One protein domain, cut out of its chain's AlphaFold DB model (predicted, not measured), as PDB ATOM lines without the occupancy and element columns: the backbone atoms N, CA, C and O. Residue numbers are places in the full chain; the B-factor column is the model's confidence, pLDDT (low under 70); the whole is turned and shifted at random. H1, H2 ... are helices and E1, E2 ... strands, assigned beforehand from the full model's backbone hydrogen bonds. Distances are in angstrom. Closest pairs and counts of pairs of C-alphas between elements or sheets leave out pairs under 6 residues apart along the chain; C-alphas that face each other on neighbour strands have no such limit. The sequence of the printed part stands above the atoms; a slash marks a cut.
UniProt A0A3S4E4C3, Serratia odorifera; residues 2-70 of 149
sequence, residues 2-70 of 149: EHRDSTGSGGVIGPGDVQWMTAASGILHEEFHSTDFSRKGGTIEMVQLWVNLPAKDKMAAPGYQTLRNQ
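What this domain is: This is residues 2 to 70 of the 149 residues of a protein of Serratia odorifera (UniProt A0A3S4E4C3). With little regular structure, this is an open, elongated frame: the small sheet E2-E1-E4 and the two-stranded ribbon E3-E5 stay apart, and residues 41 to 62, without named elements, run from H1 at one end to the other. Of 69 printed residues, 27 are in named elements, in order E1, E2, E3, E4, H1, E5; both sheets are antiparallel, the class mixed. It is only just loose, close to compact, with radius of gyration of the C-alphas 13.6 A and spans 44 by 23 by 19 A.

How they stand to each other: E1, residues 2 to 5, and E2, residues 10 to 12, form an antiparallel hairpin; N 3 and O 11, 3.1 A, are within hydrogen-bond range. E1 and E4, residues 29 to 32, are antiparallel at 163 degrees; N 2 and O 32 are within range at 2.9 A. E3, residues 18 to 22, and E5, residues 63 to 67, are antiparallel at 165 degrees; N 22 and O 63 are within range at 2.8 A. H1, residues 35 to 40, has every O i to N i+4 pair within range; its residues 35 to 38 only graze the three-stranded sheet.

Where its parts are: E1 begins at C-alpha 2 (-40.190, 26.135, -19.322); E5 ends at C-alpha 67 (-38.394, 15.373, -10.431). E3 and E5 each measure 13.0 A.

The domain as a whole: The farthest C-alphas, Lys 40 and Lys 56, are 44.4 A apart. The printed part has no cut; the H1 to E5 link is long. pLDDT is under 70 at residues 2 to 11, 29 to 37, 39 and 41.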
ATOM      1  N   GLU A   2     -39.566  25.377 -20.408       60.94
ATOM      2  CA  GLU A   2     -40.190  26.135 -19.322       60.94
ATOM      3  C   GLU A   2     -41.681  25.796 -19.307       60.94
ATOM      4  O   GLU A   2     -42.305  25.677 -20.359       60.94
ATOM      5  N   HIS A   3     -42.255  25.631 -18.120       64.12
ATOM      6  CA  HIS A   3     -43.704  25.518 -17.974       64.12
ATOM      7  C   HIS A   3     -44.221  26.642 -17.090       64.12
ATOM      8  O   HIS A   3     -43.544  27.057 -16.141       64.12
ATOM      9  N   ARG A   4     -45.434  27.098 -17.391       51.16
ATOM     10  CA  ARG A   4     -46.175  28.056 -16.579       51.16
ATOM     11  C   ARG A   4     -47.638  27.631 -16.534       51.16
ATOM     12  O   ARG A   4     -48.204  27.248 -17.554       51.16
ATOM     13  N   ASP A   5     -48.244  27.688 -15.357       57.19
ATOM     14  CA  ASP A   5     -49.659  27.362 -15.175       57.19
ATOM     15  C   ASP A   5     -50.472  28.534 -14.607       57.19
ATOM     16  O   ASP A   5     -49.932  29.556 -14.165       57.19
ATOM     17  N   SER A   6     -51.800  28.378 -14.623       45.97
ATOM     18  CA  SER A   6     -52.770  29.372 -14.147       45.97
ATOM     19  C   SER A   6     -52.705  29.667 -12.642       45.97
ATOM     20  O   SER A   6     -53.337  30.622 -12.190       45.97
ATOM     21  N   THR A   7     -51.938  28.896 -11.865       48.31
ATOM     22  CA  THR A   7     -51.704  29.131 -10.430       48.31
ATOM     23  C   THR A   7     -50.457  29.980 -10.168       48.31
ATOM     24  O   THR A   7     -50.182  30.332  -9.023       48.31
ATOM     25  N   GLY A   8     -49.707  30.342 -11.218       46.75
ATOM     26  CA  GLY A   8     -48.445  31.077 -11.115       46.75
ATOM     27  C   GLY A   8     -47.243  30.190 -10.789       46.75
ATOM     28  O   GLY A   8     -46.136  30.710 -10.642       46.75
ATOM     29  N   SER A   9     -47.437  28.871 -10.712       52.94
ATOM     30  CA  SER A   9     -46.350  27.913 -10.551       52.94
ATOM     31  C   SER A   9     -45.686  27.661 -11.909       52.94
ATOM     32  O   SER A   9     -46.324  27.643 -12.965       52.94
ATOM     33  N   GLY A  10     -44.362  27.544 -11.900       58.03
ATOM     34  CA  GLY A  10     -43.570  27.375 -13.110       58.03
ATOM     35  C   GLY A  10     -42.143  26.955 -12.797       58.03
ATOM     36  O   GLY A  10     -41.662  27.123 -11.674       58.03
ATOM     37  N   GLY A  11     -41.467  26.386 -13.787       66.50
ATOM     38  CA  GLY A  11     -40.136  25.821 -13.606       66.50
ATOM     39  C   GLY A  11     -39.435  25.488 -14.917       66.50
ATOM     40  O   GLY A  11     -40.063  25.309 -15.960       66.50
ATOM     41  N   VAL A  12     -38.104  25.399 -14.848       73.25
ATOM     42  CA  VAL A  12     -37.258  24.936 -15.953       73.25
ATOM     43  C   VAL A  12     -37.040  23.431 -15.815       73.25
ATOM     44  O   VAL A  12     -36.506  22.970 -14.802       73.25
ATOM     45  N   ILE A  13     -37.421  22.687 -16.852       77.62
ATOM     46  CA  ILE A  13     -37.138  21.261 -17.039       77.62
ATOM     47  C   ILE A  13     -35.844  21.150 -17.849       77.62
ATOM     48  O   ILE A  13     -35.817  21.513 -19.036       77.62
ATOM     49  N   GLY A  14     -34.774  20.700 -17.192       84.69
ATOM     50  CA  GLY A  14     -33.477  20.445 -17.810       84.69
ATOM     51  C   GLY A  14     -33.359  19.038 -18.413       84.69
ATOM     52  O   GLY A  14     -34.274  18.223 -18.281       84.69
ATOM     53  N   PRO A  15     -32.232  18.721 -19.076       86.69
ATOM     54  CA  PRO A  15     -31.964  17.375 -19.576       86.69
ATOM     55  C   PRO A  15     -32.049  16.325 -18.462       86.69
ATOM     56  O   PRO A  15     -31.391  16.443 -17.430       86.69
ATOM     57  N   GLY A  16     -32.863  15.294 -18.685       91.25
ATOM     58  CA  GLY A  16     -33.115  14.232 -17.713       91.25
ATOM     59  C   GLY A  16     -34.114  14.597 -16.611       91.25
ATOM     60  O   GLY A  16     -34.602  13.694 -15.943       91.25
ATOM     61  N   ASP A  17     -34.482  15.860 -16.412       94.25
ATOM     62  CA  ASP A  17     -35.559  16.177 -15.471       94.25
ATOM     63  C   ASP A  17     -36.896  15.625 -15.988       94.25
ATOM     64  O   ASP A  17     -37.132  15.538 -17.195       94.25
ATOM     65  N   VAL A  18     -37.790  15.274 -15.066       95.25
ATOM     66  CA  VAL A  18     -39.151  14.835 -15.380       95.25
ATOM     67  C   VAL A  18     -40.139  15.771 -14.707       95.25
ATOM     68  O   VAL A  18     -40.056  16.038 -13.509       95.25
ATOM     69  N   GLN A  19     -41.117  16.234 -15.475       93.81
ATOM     70  CA  GLN A  19     -42.301  16.865 -14.920       93.81
ATOM     71  C   GLN A  19     -43.441  15.853 -14.867       93.81
ATOM     72  O   GLN A  19     -43.844  15.301 -15.888       93.81
ATOM     73  N   TRP A  20     -43.988  15.649 -13.672       95.38
ATOM     74  CA  TRP A  20     -45.175  14.833 -13.461       95.38
ATOM     75  C   TRP A  20     -46.365  15.724 -13.115       95.38
ATOM     76  O   TRP A  20     -46.505  16.180 -11.976       95.38
ATOM     77  N   MET A  21     -47.224  15.981 -14.098       93.94
ATOM     78  CA  MET A  21     -48.414  16.813 -13.937       93.94
ATOM     79  C   MET A  21     -49.665  15.960 -13.692       93.94
ATOM     80  O   MET A  21     -49.963  15.028 -14.437       93.94
ATOM     81  N   THR A  22     -50.432  16.325 -12.668       94.69
ATOM     82  CA  THR A  22     -51.773  15.799 -12.394       94.69
ATOM     83  C   THR A  22     -52.803  16.847 -12.800       94.69
ATOM     84  O   THR A  22     -52.938  17.862 -12.123       94.69
ATOM     85  N   ALA A  23     -53.532  16.607 -13.894       92.69
ATOM     86  CA  ALA A  23     -54.579  17.527 -14.349       92.69
ATOM     87  C   ALA A  23     -55.871  17.431 -13.513       92.69
ATOM     88  O   ALA A  23     -56.434  18.455 -13.146       92.69
ATOM     89  N   ALA A  24     -56.322  16.207 -13.204       93.56
ATOM     90  CA  ALA A  24     -57.507  15.906 -12.389       93.56
ATOM     91  C   ALA A  24     -58.724  16.817 -12.677       93.56
ATOM     92  O   ALA A  24     -59.198  16.837 -13.812       93.56
ATOM     93  N   SER A  25     -59.217  17.555 -11.672       89.50
ATOM     94  CA  SER A  25     -60.393  18.437 -11.787       89.50
ATOM     95  C   SER A  25     -60.237  19.582 -12.800       89.50
ATOM     96  O   SER A  25     -61.230  20.216 -13.154       89.50
ATOM     97  N   GLY A  26     -59.026  19.814 -13.307       83.69
ATOM     98  CA  GLY A  26     -58.741  20.726 -14.405       83.69
ATOM     99  C   GLY A  26     -57.448  21.496 -14.172       83.69
ATOM    100  O   GLY A  26     -57.189  21.985 -13.075       83.69
ATOM    101  N   ILE A  27     -56.646  21.640 -15.227       77.62
ATOM    102  CA  ILE A  27     -55.446  22.473 -15.214       77.62
ATOM    103  C   ILE A  27     -55.320  23.186 -16.559       77.62
ATOM    104  O   ILE A  27     -55.416  22.552 -17.610       77.62
ATOM    105  N   LEU A  28     -55.135  24.504 -16.527       74.12
ATOM    106  CA  LEU A  28     -54.765  25.279 -17.706       74.12
ATOM    107  C   LEU A  28     -53.262  25.533 -17.613       74.12
ATOM    108  O   LEU A  28     -52.799  26.142 -16.647       74.12
ATOM    109  N   HIS A  29     -52.513  25.038 -18.592       69.44
ATOM    110  CA  HIS A  29     -51.063  25.161 -18.624       69.44
ATOM    111  C   HIS A  29     -50.589  25.528 -20.021       69.44
ATOM    112  O   HIS A  29     -51.218  25.174 -21.019       69.44
ATOM    113  N   GLU A  30     -49.456  26.216 -20.062       57.44
ATOM    114  CA  GLU A  30     -48.715  26.486 -21.279       57.44
ATOM    115  C   GLU A  30     -47.302  25.906 -21.127       57.44
ATOM    116  O   GLU A  30     -46.612  26.128 -20.124       57.44
ATOM    117  N   GLU A  31     -46.875  25.136 -22.124       60.09
ATOM    118  CA  GLU A  31     -45.518  24.601 -22.226       60.09
ATOM    119  C   GLU A  31     -44.785  25.365 -23.330       60.09
ATOM    120  O   GLU A  31     -45.194  25.352 -24.492       60.09
ATOM    121  N   PHE A  32     -43.697  26.044 -22.967       66.06
ATOM    122  CA  PHE A  32     -42.889  26.821 -23.900       66.06
ATOM    123  C   PHE A  32     -41.448  26.307 -23.933       66.06
ATOM    124  O   PHE A  32     -40.902  25.751 -22.970       66.06
ATOM    125  N   HIS A  33     -40.768  26.537 -25.053       59.16
ATOM    126  CA  HIS A  33     -39.313  26.450 -25.062       59.16
ATOM    127  C   HIS A  33     -38.758  27.487 -24.080       59.16
ATOM    128  O   HIS A  33     -39.233  28.621 -24.052       59.16
ATOM    129  N   SER A  34     -37.751  27.111 -23.283       60.19
ATOM    130  CA  SER A  34     -37.156  28.069 -22.346       60.19
ATOM    131  C   SER A  34     -36.602  29.272 -23.104       60.19
ATOM    132  O   SER A  34     -36.186  29.146 -24.262       60.19
ATOM    133  N   THR A  35     -36.583  30.443 -22.475       62.66
ATOM    134  CA  THR A  35     -36.079  31.666 -23.127       62.66
ATOM    135  C   THR A  35     -34.625  31.503 -23.573       62.66
ATOM    136  O   THR A  35     -34.256  31.917 -24.673       62.66
ATOM    137  N   ASP A  36     -33.820  30.808 -22.771       61.41
ATOM    138  CA  ASP A  36     -32.437  30.469 -23.102       61.41
ATOM    139  C   ASP A  36     -32.313  29.487 -24.271       61.41
ATOM    140  O   ASP A  36     -31.450  29.669 -25.134       61.41
ATOM    141  N   PHE A  37     -33.175  28.467 -24.344       61.66
ATOM    142  CA  PHE A  37     -33.174  27.530 -25.470       61.66
ATOM    143  C   PHE A  37     -33.649  28.210 -26.757       61.66
ATOM    144  O   PHE A  37     -33.039  28.044 -27.807       61.66
ATOM    145  N   SER A  38     -34.684  29.046 -26.664       70.38
ATOM    146  CA  SER A  38     -35.211  29.813 -27.797       70.38
ATOM    147  C   SER A  38     -34.166  30.762 -28.394       70.38
ATOM    148  O   SER A  38     -34.207  31.046 -29.585       70.38
ATOM    149  N   ARG A  39     -33.204  31.231 -27.584       66.06
ATOM    150  CA  ARG A  39     -32.083  32.073 -28.033       66.06
ATOM    151  C   ARG A  39     -30.909  31.282 -28.607       66.06
ATOM    152  O   ARG A  39     -30.290  31.744 -29.558       66.06
ATOM    153  N   LYS A  40     -30.560  30.139 -28.008       71.19
ATOM    154  CA  LYS A  40     -29.372  29.350 -28.388       71.19
ATOM    155  C   LYS A  40     -29.646  28.323 -29.489       71.19
ATOM    156  O   LYS A  40     -28.718  27.934 -30.191       71.19
ATOM    157  N   GLY A  41     -30.899  27.901 -29.646       63.97
ATOM    158  CA  GLY A  41     -31.266  26.767 -30.487       63.97
ATOM    159  C   GLY A  41     -30.725  25.434 -29.950       63.97
ATOM    160  O   GLY A  41     -30.057  25.371 -28.917       63.97
ATOM    161  N   GLY A  42     -31.038  24.349 -30.658       72.06
ATOM    162  CA  GLY A  42     -30.623  22.986 -30.322       72.06
ATOM    163  C   GLY A  42     -31.694  21.959 -30.682       72.06
ATOM    164  O   GLY A  42     -32.739  22.308 -31.232       72.06
ATOM    165  N   THR A  43     -31.449  20.693 -30.353       74.31
ATOM    166  CA  THR A  43     -32.448  19.624 -30.490       74.31
ATOM    167  C   THR A  43     -33.158  19.428 -29.158       74.31
ATOM    168  O   THR A  43     -32.501  19.243 -28.133       74.31
ATOM    169  N   ILE A  44     -34.491  19.448 -29.171       74.94
ATOM    170  CA  ILE A  44     -35.294  18.951 -28.050       74.94
ATOM    171  C   ILE A  44     -35.673  17.518 -28.368       74.94
ATOM    172  O   ILE A  44     -36.313  17.247 -29.381       74.94
ATOM    173  N   GLU A  45     -35.307  16.617 -27.469       82.75
ATOM    174  CA  GLU A  45     -35.866  15.281 -27.426       82.75
ATOM    175  C   GLU A  45     -36.640  15.133 -26.119       82.75
ATOM    176  O   GLU A  45     -36.093  15.335 -25.033       82.75
ATOM    177  N   MET A  46     -37.933  14.842 -26.232       86.25
ATOM    178  CA  MET A  46     -38.830  14.702 -25.094       86.25
ATOM    179  C   MET A  46     -39.823  13.572 -25.332       86.25
ATOM    180  O   MET A  46     -40.209  13.289 -26.467       86.25
ATOM    181  N   VAL A  47     -40.282  12.976 -24.238       90.69
ATOM    182  CA  VAL A  47     -41.403  12.040 -24.233       90.69
ATOM    183  C   VAL A  47     -42.491  12.625 -23.352       90.69
ATOM    184  O   VAL A  47     -42.225  13.022 -22.219       90.69
ATOM    185  N   GLN A  48     -43.719  12.641 -23.863       92.62
ATOM    186  CA  GLN A  48     -44.901  12.974 -23.081       92.62
ATOM    187  C   GLN A  48     -45.788  11.735 -22.977       92.62
ATOM    188  O   GLN A  48     -46.186  11.153 -23.986       92.62
ATOM    189  N   LEU A  49     -46.079  11.323 -21.743       93.88
ATOM    190  CA  LEU A  49     -46.913  10.165 -21.438       93.88
ATOM    191  C   LEU A  49     -48.133  10.613 -20.639       93.88
ATOM    192  O   LEU A  49     -47.999  11.248 -19.596       93.88
ATOM    193  N   TRP A  50     -49.325  10.254 -21.114       95.19
ATOM    194  CA  TRP A  50     -50.567  10.483 -20.383       95.19
ATOM    195  C   TRP A  50     -50.996   9.204 -19.676       95.19
ATOM    196  O   TRP A  50     -51.230   8.172 -20.305       95.19
ATOM    197  N   VAL A  51     -51.120   9.290 -18.354       94.88
ATOM    198  CA  VAL A  51     -51.587   8.197 -17.501       94.88
ATOM    199  C   VAL A  51     -52.987   8.537 -17.008       94.88
ATOM    200  O   VAL A  51     -53.222   9.613 -16.463       94.88
ATOM    201  N   ASN A  52     -53.935   7.623 -17.211       95.94
ATOM    202  CA  ASN A  52     -55.304   7.826 -16.752       95.94
ATOM    203  C   ASN A  52     -55.385   7.775 -15.217       95.94
ATOM    204  O   ASN A  52     -54.724   6.957 -14.582       95.94
ATOM    205  N   LEU A  53     -56.257   8.597 -14.636       96.38
ATOM    206  CA  LEU A  53     -56.598   8.521 -13.216       96.38
ATOM    207  C   LEU A  53     -57.747   7.528 -12.980       96.38
ATOM    208  O   LEU A  53     -58.694   7.498 -13.786       96.38
ATOM    209  N   PRO A  54     -57.726   6.772 -11.863       96.81
ATOM    210  CA  PRO A  54     -58.891   6.027 -11.403       96.81
ATOM    211  C   PRO A  54     -60.112   6.942 -11.273       96.81
ATOM    212  O   PRO A  54     -59.982   8.124 -10.961       96.81
ATOM    213  N   ALA A  55     -61.315   6.399 -11.484       96.56
ATOM    214  CA  ALA A  55     -62.549   7.192 -11.512       96.56
ATOM    215  C   ALA A  55     -62.736   8.071 -10.260       96.56
ATOM    216  O   ALA A  55     -63.095   9.239 -10.385       96.56
ATOM    217  N   LYS A  56     -62.421   7.531  -9.075       96.69
ATOM    218  CA  LYS A  56     -62.511   8.235  -7.785       96.69
ATOM    219  C   LYS A  56     -61.571   9.448  -7.669       96.69
ATOM    220  O   LYS A  56     -61.862  10.360  -6.908       96.69
ATOM    221  N   ASP A  57     -60.480   9.467  -8.435       96.62
ATOM    222  CA  ASP A  57     -59.415  10.472  -8.344       96.62
ATOM    223  C   ASP A  57     -59.493  11.514  -9.473       96.62
ATOM    224  O   ASP A  57     -58.742  12.487  -9.480       96.62
ATOM    225  N   LYS A  58     -60.427  11.361 -10.424       95.12
ATOM    226  CA  LYS A  58     -60.578  12.287 -11.562       95.12
ATOM    227  C   LYS A  58     -60.900  13.725 -11.152       95.12
ATOM    228  O   LYS A  58     -60.618  14.627 -11.926       95.12
ATOM    229  N   MET A  59     -61.446  13.932  -9.953       95.75
ATOM    230  CA  MET A  59     -61.757  15.254  -9.396       95.75
ATOM    231  C   MET A  59     -60.798  15.680  -8.274       95.75
ATOM    232  O   MET A  59     -61.097  16.620  -7.541       95.75
ATOM    233  N   ALA A  60     -59.656  15.002  -8.118       94.12
ATOM    234  CA  ALA A  60     -58.627  15.412  -7.168       94.12
ATOM    235  C   ALA A  60     -58.094  16.826  -7.478       94.12
ATOM    236  O   ALA A  60     -58.332  17.393  -8.555       94.12
ATOM    237  N   ALA A  61     -57.358  17.400  -6.526       93.38
ATOM    238  CA  ALA A  61     -56.688  18.675  -6.746       93.38
ATOM    239  C   ALA A  61     -55.608  18.518  -7.837       93.38
ATOM    240  O   ALA A  61     -54.853  17.537  -7.799       93.38
ATOM    241  N   PRO A  62     -55.520  19.448  -8.803       93.19
ATOM    242  CA  PRO A  62     -54.435  19.460  -9.773       93.19
ATOM    243  C   PRO A  62     -53.093  19.716  -9.078       93.19
ATOM    244  O   PRO A  62     -53.038  20.301  -7.993       93.19
ATOM    245  N   GLY A  63     -51.990  19.306  -9.700       89.06
ATOM    246  CA  GLY A  63     -50.672  19.569  -9.132       89.06
ATOM    247  C   GLY A  63     -49.502  19.105  -9.983       89.06
ATOM    248  O   GLY A  63     -49.659  18.341 -10.934       89.06
ATOM    249  N   TYR A  64     -48.309  19.544  -9.592       89.81
ATOM    250  CA  TYR A  64     -47.052  19.232 -10.263       89.81
ATOM    251  C   TYR A  64     -46.069  18.555  -9.316       89.81
ATOM    252  O   TYR A  64     -45.998  18.867  -8.127       89.81
ATOM    253  N   GLN A  65     -45.260  17.657  -9.868       92.88
ATOM    254  CA  GLN A  65     -44.056  17.144  -9.230       92.88
ATOM    255  C   GLN A  65     -42.899  17.392 -10.197       92.88
ATOM    256  O   GLN A  65     -42.895  16.870 -11.311       92.88
ATOM    257  N   THR A  66     -41.948  18.229  -9.788       91.88
ATOM    258  CA  THR A  66     -40.697  18.417 -10.531       91.88
ATOM    259  C   THR A  66     -39.687  17.424  -9.986       91.88
ATOM    260  O   THR A  66     -39.269  17.545  -8.839       91.88
ATOM    261  N   LEU A  67     -39.326  16.433 -10.794       94.19
ATOM    262  CA  LEU A  67     -38.394  15.373 -10.431       94.19
ATOM    263  C   LEU A  67     -37.062  15.693 -11.105       94.19
ATOM    264  O   LEU A  67     -36.947  15.611 -12.331       94.19
ATOM    265  N   ARG A  68     -36.065  16.120 -10.325       93.88
ATOM    266  CA  ARG A  68     -34.751  16.446 -10.885       93.88
ATOM    267  C   ARG A  68     -34.014  15.173 -11.258       93.88
ATOM    268  O   ARG A  68     -34.113  14.172 -10.557       93.88
ATOM    269  N   ASN A  69     -33.212  15.228 -12.317       95.62
ATOM    270  CA  ASN A  69     -32.432  14.078 -12.774       95.62
ATOM    271  C   ASN A  69     -31.558  13.464 -11.663       95.62
ATOM    272  O   ASN A  69     -31.392  12.250 -11.616       95.62
ATOM    273  N   GLN A  70     -31.020  14.301 -10.773       95.62
ATOM    274  CA  GLN A  70     -30.203  13.875  -9.633       95.62
ATOM    275  C   GLN A  70     -30.991  13.112  -8.550       95.62
ATOM    276  O   GLN A  70     -30.394  12.342  -7.807       95.62
TER     277      GLN A  70